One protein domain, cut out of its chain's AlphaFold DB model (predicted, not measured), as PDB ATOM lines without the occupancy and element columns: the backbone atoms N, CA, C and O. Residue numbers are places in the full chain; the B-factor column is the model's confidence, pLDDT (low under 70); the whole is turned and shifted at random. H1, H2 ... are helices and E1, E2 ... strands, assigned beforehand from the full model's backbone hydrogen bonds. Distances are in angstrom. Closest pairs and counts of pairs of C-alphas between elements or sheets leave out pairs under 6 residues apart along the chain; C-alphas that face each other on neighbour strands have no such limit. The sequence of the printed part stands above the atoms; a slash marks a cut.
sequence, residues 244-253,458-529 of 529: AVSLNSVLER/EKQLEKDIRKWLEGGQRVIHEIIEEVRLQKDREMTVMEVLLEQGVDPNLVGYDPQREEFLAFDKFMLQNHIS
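This is residues 244 to 253 and 458 to 529 of the 529 residues of an uncharacterized protein of Lygus hesperus (UniProt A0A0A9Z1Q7). One long straight helix, H2, makes the longest axis, and after it the chain folds back along the helix: the short H3 crosses it, a long loop follows, and the short H4 lies crosswise nearer the helix's beginning. The small piece E1 and H1, cut off from H2 by the residues that are not printed, has H1 near H2, while E1 is apart from H2 and points away from it. The printed part has 82 residues, with one named strand and four named helices in the order E1, H1, H2, H3, H4, and is mostly helix. It is compact, with a radius of gyration of the C-alphas of 13.4 A, and its outline is flat, spanning 43 by 33 by 17 A.

E1, residues 244 to 246, begins at C-alpha 244 (45.055, -106.454, -79.335) and pairs with no named strand. H1 is residues 247 to 253. H2, residues 458 to 487, measures 42.9 A from C-alpha 458 (49.228, -82.363, -65.957) to C-alpha 487. H3 is residues 493 to 500, 10.7 A long. H4, residues 519 to 525, ends at C-alpha 525 (31.181, -82.550, -64.455).

H2 touches H3 with residues 476 to 480 alone, about perpendicular at 88 degrees; the closest C-alphas, of Ile 476 and Val 493, are 6.9 A apart. H4 is close to H2 but not clearly touching, at 79 degrees, with C-alphas 466 and 519 closest at 6.4 A. H1 and H2 are near each other, with 7 pairs of C-alphas within 10 A and the closest C-alphas 8.0 A apart. H1 is close to H3 but not clearly touching, with C-alphas 248 and 500 at 7.1 A. H3 and H4 are apart. Every O i to N i+4 pair is within hydrogen-bond range in H1, H2, H3 and H4.

C-alphas 458 and 488 are farthest apart, at 44.1 A. Residues 254 to 457 are not printed; the gap is 18.6 A. The link from H3 to H4 is long, 18 residues, within which residues 509 to 510 pair antiparallel with 515 to 516. Confidence is under 70 at residues 244 to 253, 458 and 526 to 529.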
ATOM      1  N   ALA A 244      46.481-106.469 -79.083       41.19
ATOM      2  CA  ALA A 244      45.055-106.454 -79.335       41.19
ATOM      3  C   ALA A 244      44.289-106.540 -77.999       41.19
ATOM      4  O   ALA A 244      43.990-107.629 -77.505       41.19
ATOM      5  N   VAL A 245      44.016-105.394 -77.369       47.25
ATOM      6  CA  VAL A 245      43.514-105.334 -75.985       47.25
ATOM      7  C   VAL A 245      41.986-105.311 -75.955       47.25
ATOM      8  O   VAL A 245      41.358-104.455 -76.570       47.25
ATOM      9  N   SER A 246      41.359-106.223 -75.206       52.03
ATOM     10  CA  SER A 246      39.893-106.278 -75.114       52.03
ATOM     11  C   SER A 246      39.292-104.992 -74.530       52.03
ATOM     12  O   SER A 246      39.861-104.397 -73.611       52.03
ATOM     13  N   LEU A 247      38.103-104.600 -75.007       51.59
ATOM     14  CA  LEU A 247      37.355-103.427 -74.521       51.59
ATOM     15  C   LEU A 247      37.318-103.338 -72.986       51.59
ATOM     16  O   LEU A 247      37.594-102.287 -72.416       51.59
ATOM     17  N   ASN A 248      37.030-104.449 -72.310       50.47
ATOM     18  CA  ASN A 248      36.920-104.472 -70.851       50.47
ATOM     19  C   ASN A 248      38.282-104.313 -70.158       50.47
ATOM     20  O   ASN A 248      38.340-103.727 -69.085       50.47
ATOM     21  N   SER A 249      39.382-104.754 -70.779       55.44
ATOM     22  CA  SER A 249      40.743-104.479 -70.294       55.44
ATOM     23  C   SER A 249      41.122-103.008 -70.503       55.44
ATOM     24  O   SER A 249      41.651-102.379 -69.590       55.44
ATOM     25  N   VAL A 250      40.768-102.416 -71.652       54.09
ATOM     26  CA  VAL A 250      40.888-100.967 -71.905       54.09
ATOM     27  C   VAL A 250      40.113-100.156 -70.861       54.09
ATOM     28  O   VAL A 250      40.676 -99.256 -70.239       54.09
ATOM     29  N   LEU A 251      38.844-100.488 -70.625       55.66
ATOM     30  CA  LEU A 251      37.975 -99.723 -69.734       55.66
ATOM     31  C   LEU A 251      38.249-100.004 -68.251       55.66
ATOM     32  O   LEU A 251      38.099 -99.090 -67.446       55.66
ATOM     33  N   GLU A 252      38.763-101.181 -67.869       59.03
ATOM     34  CA  GLU A 252      39.349-101.383 -66.536       59.03
ATOM     35  C   GLU A 252      40.653-100.601 -66.349       59.03
ATOM     36  O   GLU A 252      40.822 -99.968 -65.308       59.03
ATOM     37  N   ARG A 253      41.573-100.599 -67.328       59.00
ATOM     38  CA  ARG A 253      42.800 -99.780 -67.266       59.00
ATOM     39  C   ARG A 253      42.444 -98.300 -67.113       59.00
ATOM     40  O   ARG A 253      43.003 -97.635 -66.246       59.00
ATOM     41  N   GLU A 458      50.673 -82.604 -65.992       69.06
ATOM     42  CA  GLU A 458      49.228 -82.363 -65.957       69.06
ATOM     43  C   GLU A 458      48.675 -82.051 -67.354       69.06
ATOM     44  O   GLU A 458      47.647 -82.596 -67.744       69.06
ATOM     45  N   LYS A 459      49.414 -81.284 -68.165       75.81
ATOM     46  CA  LYS A 459      49.123 -81.084 -69.596       75.81
ATOM     47  C   LYS A 459      49.153 -82.407 -70.371       75.81
ATOM     48  O   LYS A 459      48.331 -82.624 -71.260       75.81
ATOM     49  N   GLN A 460      50.074 -83.310 -70.026       77.25
ATOM     50  CA  GLN A 460      50.117 -84.657 -70.597       77.25
ATOM     51  C   GLN A 460      48.969 -85.541 -70.071       77.25
ATOM     52  O   GLN A 460      48.324 -86.211 -70.872       77.25
ATOM     53  N   LEU A 461      48.642 -85.484 -68.772       76.62
ATOM     54  CA  LEU A 461      47.471 -86.160 -68.193       76.62
ATOM     55  C   LEU A 461      46.162 -85.739 -68.882       76.62
ATOM     56  O   LEU A 461      45.397 -86.602 -69.301       76.62
ATOM     57  N   GLU A 462      45.924 -84.438 -69.052       77.75
ATOM     58  CA  GLU A 462      44.726 -83.902 -69.711       77.75
ATOM     59  C   GLU A 462      44.595 -84.420 -71.155       77.75
ATOM     60  O   GLU A 462      43.532 -84.875 -71.580       77.75
ATOM     61  N   LYS A 463      45.708 -84.429 -71.895       79.44
ATOM     62  CA  LYS A 463      45.803 -84.946 -73.265       79.44
ATOM     63  C   LYS A 463      45.544 -86.454 -73.359       79.44
ATOM     64  O   LYS A 463      44.937 -86.899 -74.334       79.44
ATOM     65  N   ASP A 464      45.971 -87.233 -72.368       76.62
ATOM     66  CA  ASP A 464      45.727 -88.676 -72.336       76.62
ATOM     67  C   ASP A 464      44.288 -89.008 -71.909       76.62
ATOM     68  O   ASP A 464      43.672 -89.877 -72.526       76.62
ATOM     69  N   ILE A 465      43.692 -88.269 -70.960       79.38
ATOM     70  CA  ILE A 465      42.245 -88.361 -70.674       79.38
ATOM     71  C   ILE A 465      41.448 -88.030 -71.945       79.38
ATOM     72  O   ILE A 465      40.514 -88.755 -72.279       79.38
ATOM     73  N   ARG A 466      41.840 -86.988 -72.696       82.88
ATOM     74  CA  ARG A 466      41.165 -86.579 -73.939       82.88
ATOM     75  C   ARG A 466      41.197 -87.683 -74.999       82.88
ATOM     76  O   ARG A 466      40.146 -88.037 -75.528       82.88
ATOM     77  N   LYS A 467      42.366 -88.297 -75.236       81.75
ATOM     78  CA  LYS A 467      42.504 -89.481 -76.106       81.75
ATOM     79  C   LYS A 467      41.599 -90.637 -75.671       81.75
ATOM     80  O   LYS A 467      40.938 -91.232 -76.519       81.75
ATOM     81  N   TRP A 468      41.595 -90.982 -74.380       81.06
ATOM     82  CA  TRP A 468      40.807 -92.107 -73.870       81.06
ATOM     83  C   TRP A 468      39.301 -91.858 -73.966       81.06
ATOM     84  O   TRP A 468      38.569 -92.767 -74.349       81.06
ATOM     85  N   LEU A 469      38.849 -90.632 -73.689       84.00
ATOM     86  CA  LEU A 469      37.450 -90.231 -73.828       84.00
ATOM     87  C   LEU A 469      36.996 -90.322 -75.294       84.00
ATOM     88  O   LEU A 469      36.063 -91.058 -75.604       84.00
ATOM     89  N   GLU A 470      37.702 -89.651 -76.211       83.62
ATOM     90  CA  GLU A 470      37.385 -89.658 -77.649       83.62
ATOM     91  C   GLU A 470      37.486 -91.065 -78.272       83.62
ATOM     92  O   GLU A 470      36.710 -91.415 -79.165       83.62
ATOM     93  N   GLY A 471      38.424 -91.889 -77.795       83.06
ATOM     94  CA  GLY A 471      38.575 -93.287 -78.196       83.06
ATOM     95  C   GLY A 471      37.426 -94.168 -77.703       83.06
ATOM     96  O   GLY A 471      36.806 -94.866 -78.503       83.06
ATOM     97  N   GLY A 472      37.098 -94.105 -76.410       81.56
ATOM     98  CA  GLY A 472      36.009 -94.883 -75.814       81.56
ATOM     99  C   GLY A 472      34.648 -94.556 -76.431       81.56
ATOM    100  O   GLY A 472      33.917 -95.467 -76.816       81.56
ATOM    101  N   GLN A 473      34.343 -93.267 -76.610       85.50
ATOM    102  CA  GLN A 473      33.110 -92.807 -77.263       85.50
ATOM    103  C   GLN A 473      32.991 -93.340 -78.702       85.50
ATOM    104  O   GLN A 473      31.932 -93.834 -79.093       85.50
ATOM    105  N   ARG A 474      34.086 -93.321 -79.477       84.81
ATOM    106  CA  ARG A 474      34.120 -93.874 -80.842       84.81
ATOM    107  C   ARG A 474      33.839 -95.375 -80.871       84.81
ATOM    108  O   ARG A 474      33.015 -95.811 -81.668       84.81
ATOM    109  N   VAL A 475      34.492 -96.145 -80.003       81.94
ATOM    110  CA  VAL A 475      34.328 -97.606 -79.963       81.94
ATOM    111  C   VAL A 475      32.908 -97.998 -79.537       81.94
ATOM    112  O   VAL A 475      32.363 -98.967 -80.051       81.94
ATOM    113  N   ILE A 476      32.248 -97.217 -78.673       82.94
ATOM    114  CA  ILE A 476      30.833 -97.447 -78.339       82.94
ATOM    115  C   ILE A 476      29.928 -97.247 -79.563       82.94
ATOM    116  O   ILE A 476      29.051 -98.074 -79.798       82.94
ATOM    117  N   HIS A 477      30.153 -96.208 -80.376       84.44
ATOM    118  CA  HIS A 477      29.427 -96.044 -81.642       84.44
ATOM    119  C   HIS A 477      29.689 -97.198 -82.625       84.44
ATOM    120  O   HIS A 477      28.756 -97.670 -83.267       84.44
ATOM    121  N   GLU A 478      30.926 -97.689 -82.705       83.88
ATOM    122  CA  GLU A 478      31.301 -98.832 -83.549       83.88
ATOM    123  C   GLU A 478      30.594-100.130 -83.112       83.88
ATOM    124  O   GLU A 478      30.079-100.866 -83.953       83.88
ATOM    125  N   ILE A 479      30.457-100.367 -81.800       80.06
ATOM    126  CA  ILE A 479      29.661-101.478 -81.249       80.06
ATOM    127  C   ILE A 479      28.174-101.339 -81.616       80.06
ATOM    128  O   ILE A 479      27.540-102.342 -81.938       80.06
ATOM    129  N   ILE A 480      27.605-100.129 -81.570       82.88
ATOM    130  CA  ILE A 480      26.189 -99.896 -81.914       82.88
ATOM    131  C   ILE A 480      25.925-100.224 -83.384       82.88
ATOM    132  O   ILE A 480      24.974-100.947 -83.672       82.88
ATOM    133  N   GLU A 481      26.765 -99.739 -84.301       80.94
ATOM    134  CA  GLU A 481      26.608-100.018 -85.733       80.94
ATOM    135  C   GLU A 481      26.826-101.507 -86.051       80.94
ATOM    136  O   GLU A 481      26.025-102.097 -86.773       80.94
ATOM    137  N   GLU A 482      27.818-102.169 -85.447       79.06
ATOM    138  CA  GLU A 482      28.024-103.611 -85.646       79.06
ATOM    139  C   GLU A 482      26.853-104.444 -85.085       79.06
ATOM    140  O   GLU A 482      26.387-105.387 -85.725       79.06
ATOM    141  N   VAL A 483      26.294-104.075 -83.925       75.19
ATOM    142  CA  VAL A 483      25.088-104.726 -83.379       75.19
ATOM    143  C   VAL A 483      23.860-104.467 -84.257       75.19
ATOM    144  O   VAL A 483      23.072-105.395 -84.469       75.19
ATOM    145  N   ARG A 484      23.713-103.252 -84.799       78.06
ATOM    146  CA  ARG A 484      22.654-102.885 -85.749       78.06
ATOM    147  C   ARG A 484      22.719-103.767 -86.996       78.06
ATOM    148  O   ARG A 484      21.700-104.336 -87.381       78.06
ATOM    149  N   LEU A 485      23.912-103.935 -87.568       79.00
ATOM    150  CA  LEU A 485      24.167-104.767 -88.747       79.00
ATOM    151  C   LEU A 485      23.962-106.269 -88.482       79.00
ATOM    152  O   LEU A 485      23.404-106.963 -89.328       79.00
ATOM    153  N   GLN A 486      24.383-106.782 -87.319       74.31
ATOM    154  CA  GLN A 486      24.294-108.216 -87.005       74.31
ATOM    155  C   GLN A 486      22.913-108.687 -86.526       74.31
ATOM    156  O   GLN A 486      22.580-109.857 -86.714       74.31
ATOM    157  N   LYS A 487      22.137-107.835 -85.839       71.75
ATOM    158  CA  LYS A 487      20.898-108.242 -85.141       71.75
ATOM    159  C   LYS A 487      19.618-107.586 -85.674       71.75
ATOM    160  O   LYS A 487      18.561-107.858 -85.111       71.75
ATOM    161  N   ASP A 488      19.719-106.721 -86.687       73.38
ATOM    162  CA  ASP A 488      18.623-105.896 -87.238       73.38
ATOM    163  C   ASP A 488      17.782-105.208 -86.141       73.38
ATOM    164  O   ASP A 488      16.550-105.183 -86.139       73.38
ATOM    165  N   ARG A 489      18.489-104.699 -85.125       78.25
ATOM    166  CA  ARG A 489      17.928-104.048 -83.940       78.25
ATOM    167  C   ARG A 489      18.707-102.779 -83.647       78.25
ATOM    168  O   ARG A 489      19.927-102.814 -83.511       78.25
ATOM    169  N   GLU A 490      17.990-101.683 -83.434       76.75
ATOM    170  CA  GLU A 490      18.574-100.489 -82.831       76.75
ATOM    171  C   GLU A 490      18.896-100.759 -81.352       76.75
ATOM    172  O   GLU A 490      18.059-101.256 -80.590       76.75
ATOM    173  N   MET A 491      20.137-100.468 -80.961       78.69
ATOM    174  CA  MET A 491      20.637-100.575 -79.594       78.69
ATOM    175  C   MET A 491      21.131 -99.198 -79.153       78.69
ATOM    176  O   MET A 491      21.848 -98.517 -79.883       78.69
ATOM    177  N   THR A 492      20.734 -98.778 -77.959       84.75
ATOM    178  CA  THR A 492      21.127 -97.487 -77.389       84.75
ATOM    179  C   THR A 492      22.543 -97.528 -76.811       84.75
ATOM    180  O   THR A 492      23.034 -98.573 -76.378       84.75
ATOM    181  N   VAL A 493      23.183 -96.358 -76.710       83.62
ATOM    182  CA  VAL A 493      24.464 -96.191 -75.995       83.62
ATOM    183  C   VAL A 493      24.372 -96.722 -74.558       83.62
ATOM    184  O   VAL A 493      25.283 -97.400 -74.092       83.62
ATOM    185  N   MET A 494      23.248 -96.484 -73.872       84.62
ATOM    186  CA  MET A 494      23.010 -96.998 -72.520       84.62
ATOM    187  C   MET A 494      22.976 -98.533 -72.471       84.62
ATOM    188  O   MET A 494      23.564 -99.122 -71.570       84.62
ATOM    189  N   GLU A 495      22.334 -99.200 -73.434       79.81
ATOM    190  CA  GLU A 495      22.318-100.667 -73.494       79.81
ATOM    191  C   GLU A 495      23.716-101.247 -73.732       79.81
ATOM    192  O   GLU A 495      24.088-102.191 -73.037       79.81
ATOM    193  N   VAL A 496      24.527-100.653 -74.620       81.38
ATOM    194  CA  VAL A 496      25.930-101.070 -74.804       81.38
ATOM    195  C   VAL A 496      26.729-100.902 -73.511       81.38
ATOM    196  O   VAL A 496      27.424-101.827 -73.092       81.38
ATOM    197  N   LEU A 497      26.609 -99.753 -72.841       82.25
ATOM    198  CA  LEU A 497      27.309 -99.493 -71.580       82.25
ATOM    199  C   LEU A 497      26.911-100.496 -70.487       82.25
ATOM    200  O   LEU A 497      27.781-101.020 -69.790       82.25
ATOM    201  N   LEU A 498      25.625-100.842 -70.389       82.31
ATOM    202  CA  LEU A 498      25.127-101.849 -69.450       82.31
ATOM    203  C   LEU A 498      25.556-103.284 -69.817       82.31
ATOM    204  O   LEU A 498      25.921-104.039 -68.916       82.31
ATOM    205  N   GLU A 499      25.572-103.669 -71.100       76.44
ATOM    206  CA  GLU A 499      26.047-104.997 -71.541       76.44
ATOM    207  C   GLU A 499      27.559-105.198 -71.308       76.44
ATOM    208  O   GLU A 499      27.993-106.320 -71.016       76.44
ATOM    209  N   GLN A 500      28.353-104.123 -71.396       73.19
ATOM    210  CA  GLN A 500      29.800-104.142 -71.141       73.19
ATOM    211  C   GLN A 500      30.173-103.853 -69.670       73.19
ATOM    212  O   GLN A 500      31.316-104.076 -69.278       73.19
ATOM    213  N   GLY A 501      29.229-103.410 -68.831       73.19
ATOM    214  CA  GLY A 501      29.464-103.117 -67.408       73.19
ATOM    215  C   GLY A 501      30.200-101.794 -67.146       73.19
ATOM    216  O   GLY A 501      30.923-101.670 -66.157       73.19
ATOM    217  N   VAL A 502      30.036-100.822 -68.042       74.25
ATOM    218  CA  VAL A 502      30.747 -99.539 -68.067       74.25
ATOM    219  C   VAL A 502      29.866 -98.450 -67.459       74.25
ATOM    220  O   VAL A 502      28.710 -98.295 -67.844       74.25
ATOM    221  N   ASP A 503      30.409 -97.665 -66.528       73.00
ATOM    222  CA  ASP A 503      29.693 -96.516 -65.966       73.00
ATOM    223  C   ASP A 503      29.622 -95.372 -67.006       73.00
ATOM    224  O   ASP A 503      30.677 -94.911 -67.465       73.00
ATOM    225  N   PRO A 504      28.417 -94.880 -67.370       78.88
ATOM    226  CA  PRO A 504      28.232 -93.748 -68.279       78.88
ATOM    227  C   PRO A 504      29.068 -92.511 -67.938       78.88
ATOM    228  O   PRO A 504      29.537 -91.823 -68.844       78.88
ATOM    229  N   ASN A 505      29.305 -92.240 -66.650       77.44
ATOM    230  CA  ASN A 505      30.058 -91.069 -66.208       77.44
ATOM    231  C   ASN A 505      31.534 -91.129 -66.631       77.44
ATOM    232  O   ASN A 505      32.109 -90.085 -66.924       77.44
ATOM    233  N   LEU A 506      32.128 -92.329 -66.733       75.56
ATOM    234  CA  LEU A 506      33.535 -92.511 -67.125       75.56
ATOM    235  C   LEU A 506      33.759 -92.182 -68.606       75.56
ATOM    236  O   LEU A 506      34.775 -91.596 -68.959       75.56
ATOM    237  N   VAL A 507      32.802 -92.524 -69.473       78.81
ATOM    238  CA  VAL A 507      32.847 -92.208 -70.915       78.81
ATOM    239  C   VAL A 507      32.178 -90.870 -71.254       78.81
ATOM    240  O   VAL A 507      32.069 -90.502 -72.425       78.81
ATOM    241  N   GLY A 508      31.708 -90.144 -70.237       81.81
ATOM    242  CA  GLY A 508      31.012 -88.873 -70.392       81.81
ATOM    243  C   GLY A 508      29.697 -88.974 -71.160       81.81
ATOM    244  O   GLY A 508      29.416 -88.093 -71.956       81.81
ATOM    245  N   TYR A 509      28.899 -90.024 -70.983       84.75
ATOM    246  CA  TYR A 509      27.554 -90.101 -71.562       84.75
ATOM    247  C   TYR A 509      26.516 -89.516 -70.596       84.75
ATOM    248  O   TYR A 509      26.463 -89.943 -69.443       84.75
ATOM    249  N   ASP A 510      25.684 -88.570 -71.049       83.00
ATOM    250  CA  ASP A 510      24.563 -88.016 -70.272       83.00
ATOM    251  C   ASP A 510      23.261 -88.797 -70.563       83.00
ATOM    252  O   ASP A 510      22.663 -88.622 -71.633       83.00
ATOM    253  N   PRO A 511      22.750 -89.612 -69.615       80.56
ATOM    254  CA  PRO A 511      21.538 -90.408 -69.817       80.56
ATOM    255  C   PRO A 511      20.247 -89.591 -69.956       80.56
ATOM    256  O   PRO A 511      19.228 -90.154 -70.339       80.56
ATOM    257  N   GLN A 512      20.246 -88.302 -69.596       80.75
ATOM    258  CA  GLN A 512      19.067 -87.427 -69.687       80.75
ATOM    259  C   GLN A 512      18.971 -86.706 -71.036       80.75
ATOM    260  O   GLN A 512      17.912 -86.182 -71.381       80.75
ATOM    261  N   ARG A 513      20.086 -86.644 -71.768       81.69
ATOM    262  CA  ARG A 513      20.209 -85.991 -73.079       81.69
ATOM    263  C   ARG A 513      20.432 -86.966 -74.224       81.69
ATOM    264  O   ARG A 513      20.309 -86.559 -75.373       81.69
ATOM    265  N   GLU A 514      20.824 -88.192 -73.893       83.12
ATOM    266  CA  GLU A 514      21.298 -89.206 -74.835       83.12
ATOM    267  C   GLU A 514      22.539 -88.739 -75.636       83.12
ATOM    268  O   GLU A 514      22.850 -89.275 -76.698       83.12
ATOM    269  N   GLU A 515      23.279 -87.746 -75.111       85.62
ATOM    270  CA  GLU A 515      24.458 -87.133 -75.746       85.62
ATOM    271  C   GLU A 515      25.765 -87.536 -75.044       85.62
ATOM    272  O   GLU A 515      25.838 -87.610 -73.814       85.62
ATOM    273  N   PHE A 516      26.831 -87.733 -75.824       86.44
ATOM    274  CA  PHE A 516      28.190 -87.731 -75.285       86.44
ATOM    275  C   PHE A 516      28.643 -86.292 -74.997       86.44
ATOM    276  O   PHE A 516      28.509 -85.379 -75.815       86.44
ATOM    277  N   LEU A 517      29.201 -86.092 -73.810       83.06
ATOM    278  CA  LEU A 517      29.774 -84.843 -73.342       83.06
ATOM    279  C   LEU A 517      31.109 -84.593 -74.048       83.06
ATOM    280  O   LEU A 517      32.019 -85.422 -74.014       83.06
ATOM    281  N   ALA A 518      31.246 -83.397 -74.622       82.06
ATOM    282  CA  ALA A 518      32.540 -82.872 -75.041       82.06
ATOM    283  C   ALA A 518      33.500 -82.799 -73.840       82.06
ATOM    284  O   ALA A 518      33.069 -82.521 -72.718       82.06
ATOM    285  N   PHE A 519      34.797 -82.997 -74.092       81.06
ATOM    286  CA  PHE A 519      35.841 -83.097 -73.064       81.06
ATOM    287  C   PHE A 519      35.747 -82.027 -71.967       81.06
ATOM    288  O   PHE A 519      35.762 -82.350 -70.783       81.06
ATOM    289  N   ASP A 520      35.571 -80.762 -72.344       78.31
ATOM    290  CA  ASP A 520      35.573 -79.655 -71.387       78.31
ATOM    291  C   ASP A 520      34.341 -79.711 -70.447       78.31
ATOM    292  O   ASP A 520      34.447 -79.393 -69.264       78.31
ATOM    293  N   LYS A 521      33.184 -80.216 -70.925       80.56
ATOM    294  CA  LYS A 521      32.022 -80.537 -70.067       80.56
ATOM    295  C   LYS A 521      32.316 -81.733 -69.153       80.56
ATOM    296  O   LYS A 521      31.948 -81.699 -67.985       80.56
ATOM    297  N   PHE A 522      32.951 -82.783 -69.681       81.88
ATOM    298  CA  PHE A 522      33.295 -83.999 -68.933       81.88
ATOM    299  C   PHE A 522      34.231 -83.699 -67.751       81.88
ATOM    300  O   PHE A 522      33.976 -84.169 -66.643       81.88
ATOM    301  N   MET A 523      35.260 -82.872 -67.965       77.25
ATOM    302  CA  MET A 523      36.195 -82.443 -66.918       77.25
ATOM    303  C   MET A 523      35.470 -81.644 -65.825       77.25
ATOM    304  O   MET A 523      35.580 -81.972 -64.645       77.25
ATOM    305  N   LEU A 524      34.642 -80.664 -66.217       76.50
ATOM    306  CA  LEU A 524      33.835 -79.865 -65.286       76.50
ATOM    307  C   LEU A 524      32.835 -80.709 -64.477       76.50
ATOM    308  O   LEU A 524      32.677 -80.478 -63.280       76.50
ATOM    309  N   GLN A 525      32.172 -81.685 -65.106       71.38
ATOM    310  CA  GLN A 525      31.181 -82.550 -64.455       71.38
ATOM    311  C   GLN A 525      31.811 -83.550 -63.474       71.38
ATOM    312  O   GLN A 525      31.200 -83.866 -62.457       71.38
ATOM    313  N   ASN A 526      33.031 -84.017 -63.750       67.75
ATOM    314  CA  ASN A 526      33.781 -84.918 -62.871       67.75
ATOM    315  C   ASN A 526      34.703 -84.177 -61.878       67.75
ATOM    316  O   ASN A 526      35.494 -84.819 -61.192       67.75
ATOM    317  N   HIS A 527      34.613 -82.841 -61.791       62.47
ATOM    318  CA  HIS A 527      35.468 -81.989 -60.950       62.47
ATOM    319  C   HIS A 527      36.984 -82.178 -61.177       62.47
ATOM    320  O   HIS A 527      37.782 -82.034 -60.252       62.47
ATOM    321  N   ILE A 528      37.385 -82.472 -62.416       60.22
ATOM    322  CA  ILE A 528      38.788 -82.623 -62.812       60.22
ATOM    323  C   ILE A 528      39.316 -81.240 -63.215       60.22
ATOM    324  O   ILE A 528      38.978 -80.737 -64.289       60.22
ATOM    325  N   SER A 529      40.109 -80.618 -62.337       50.59
ATOM    326  CA  SER A 529      40.779 -79.325 -62.560       50.59
ATOM    327  C   SER A 529      42.191 -79.512 -63.107       50.59
ATOM    328  O   SER A 529      42.993 -80.106 -62.356       50.59
TER     329      SER A 529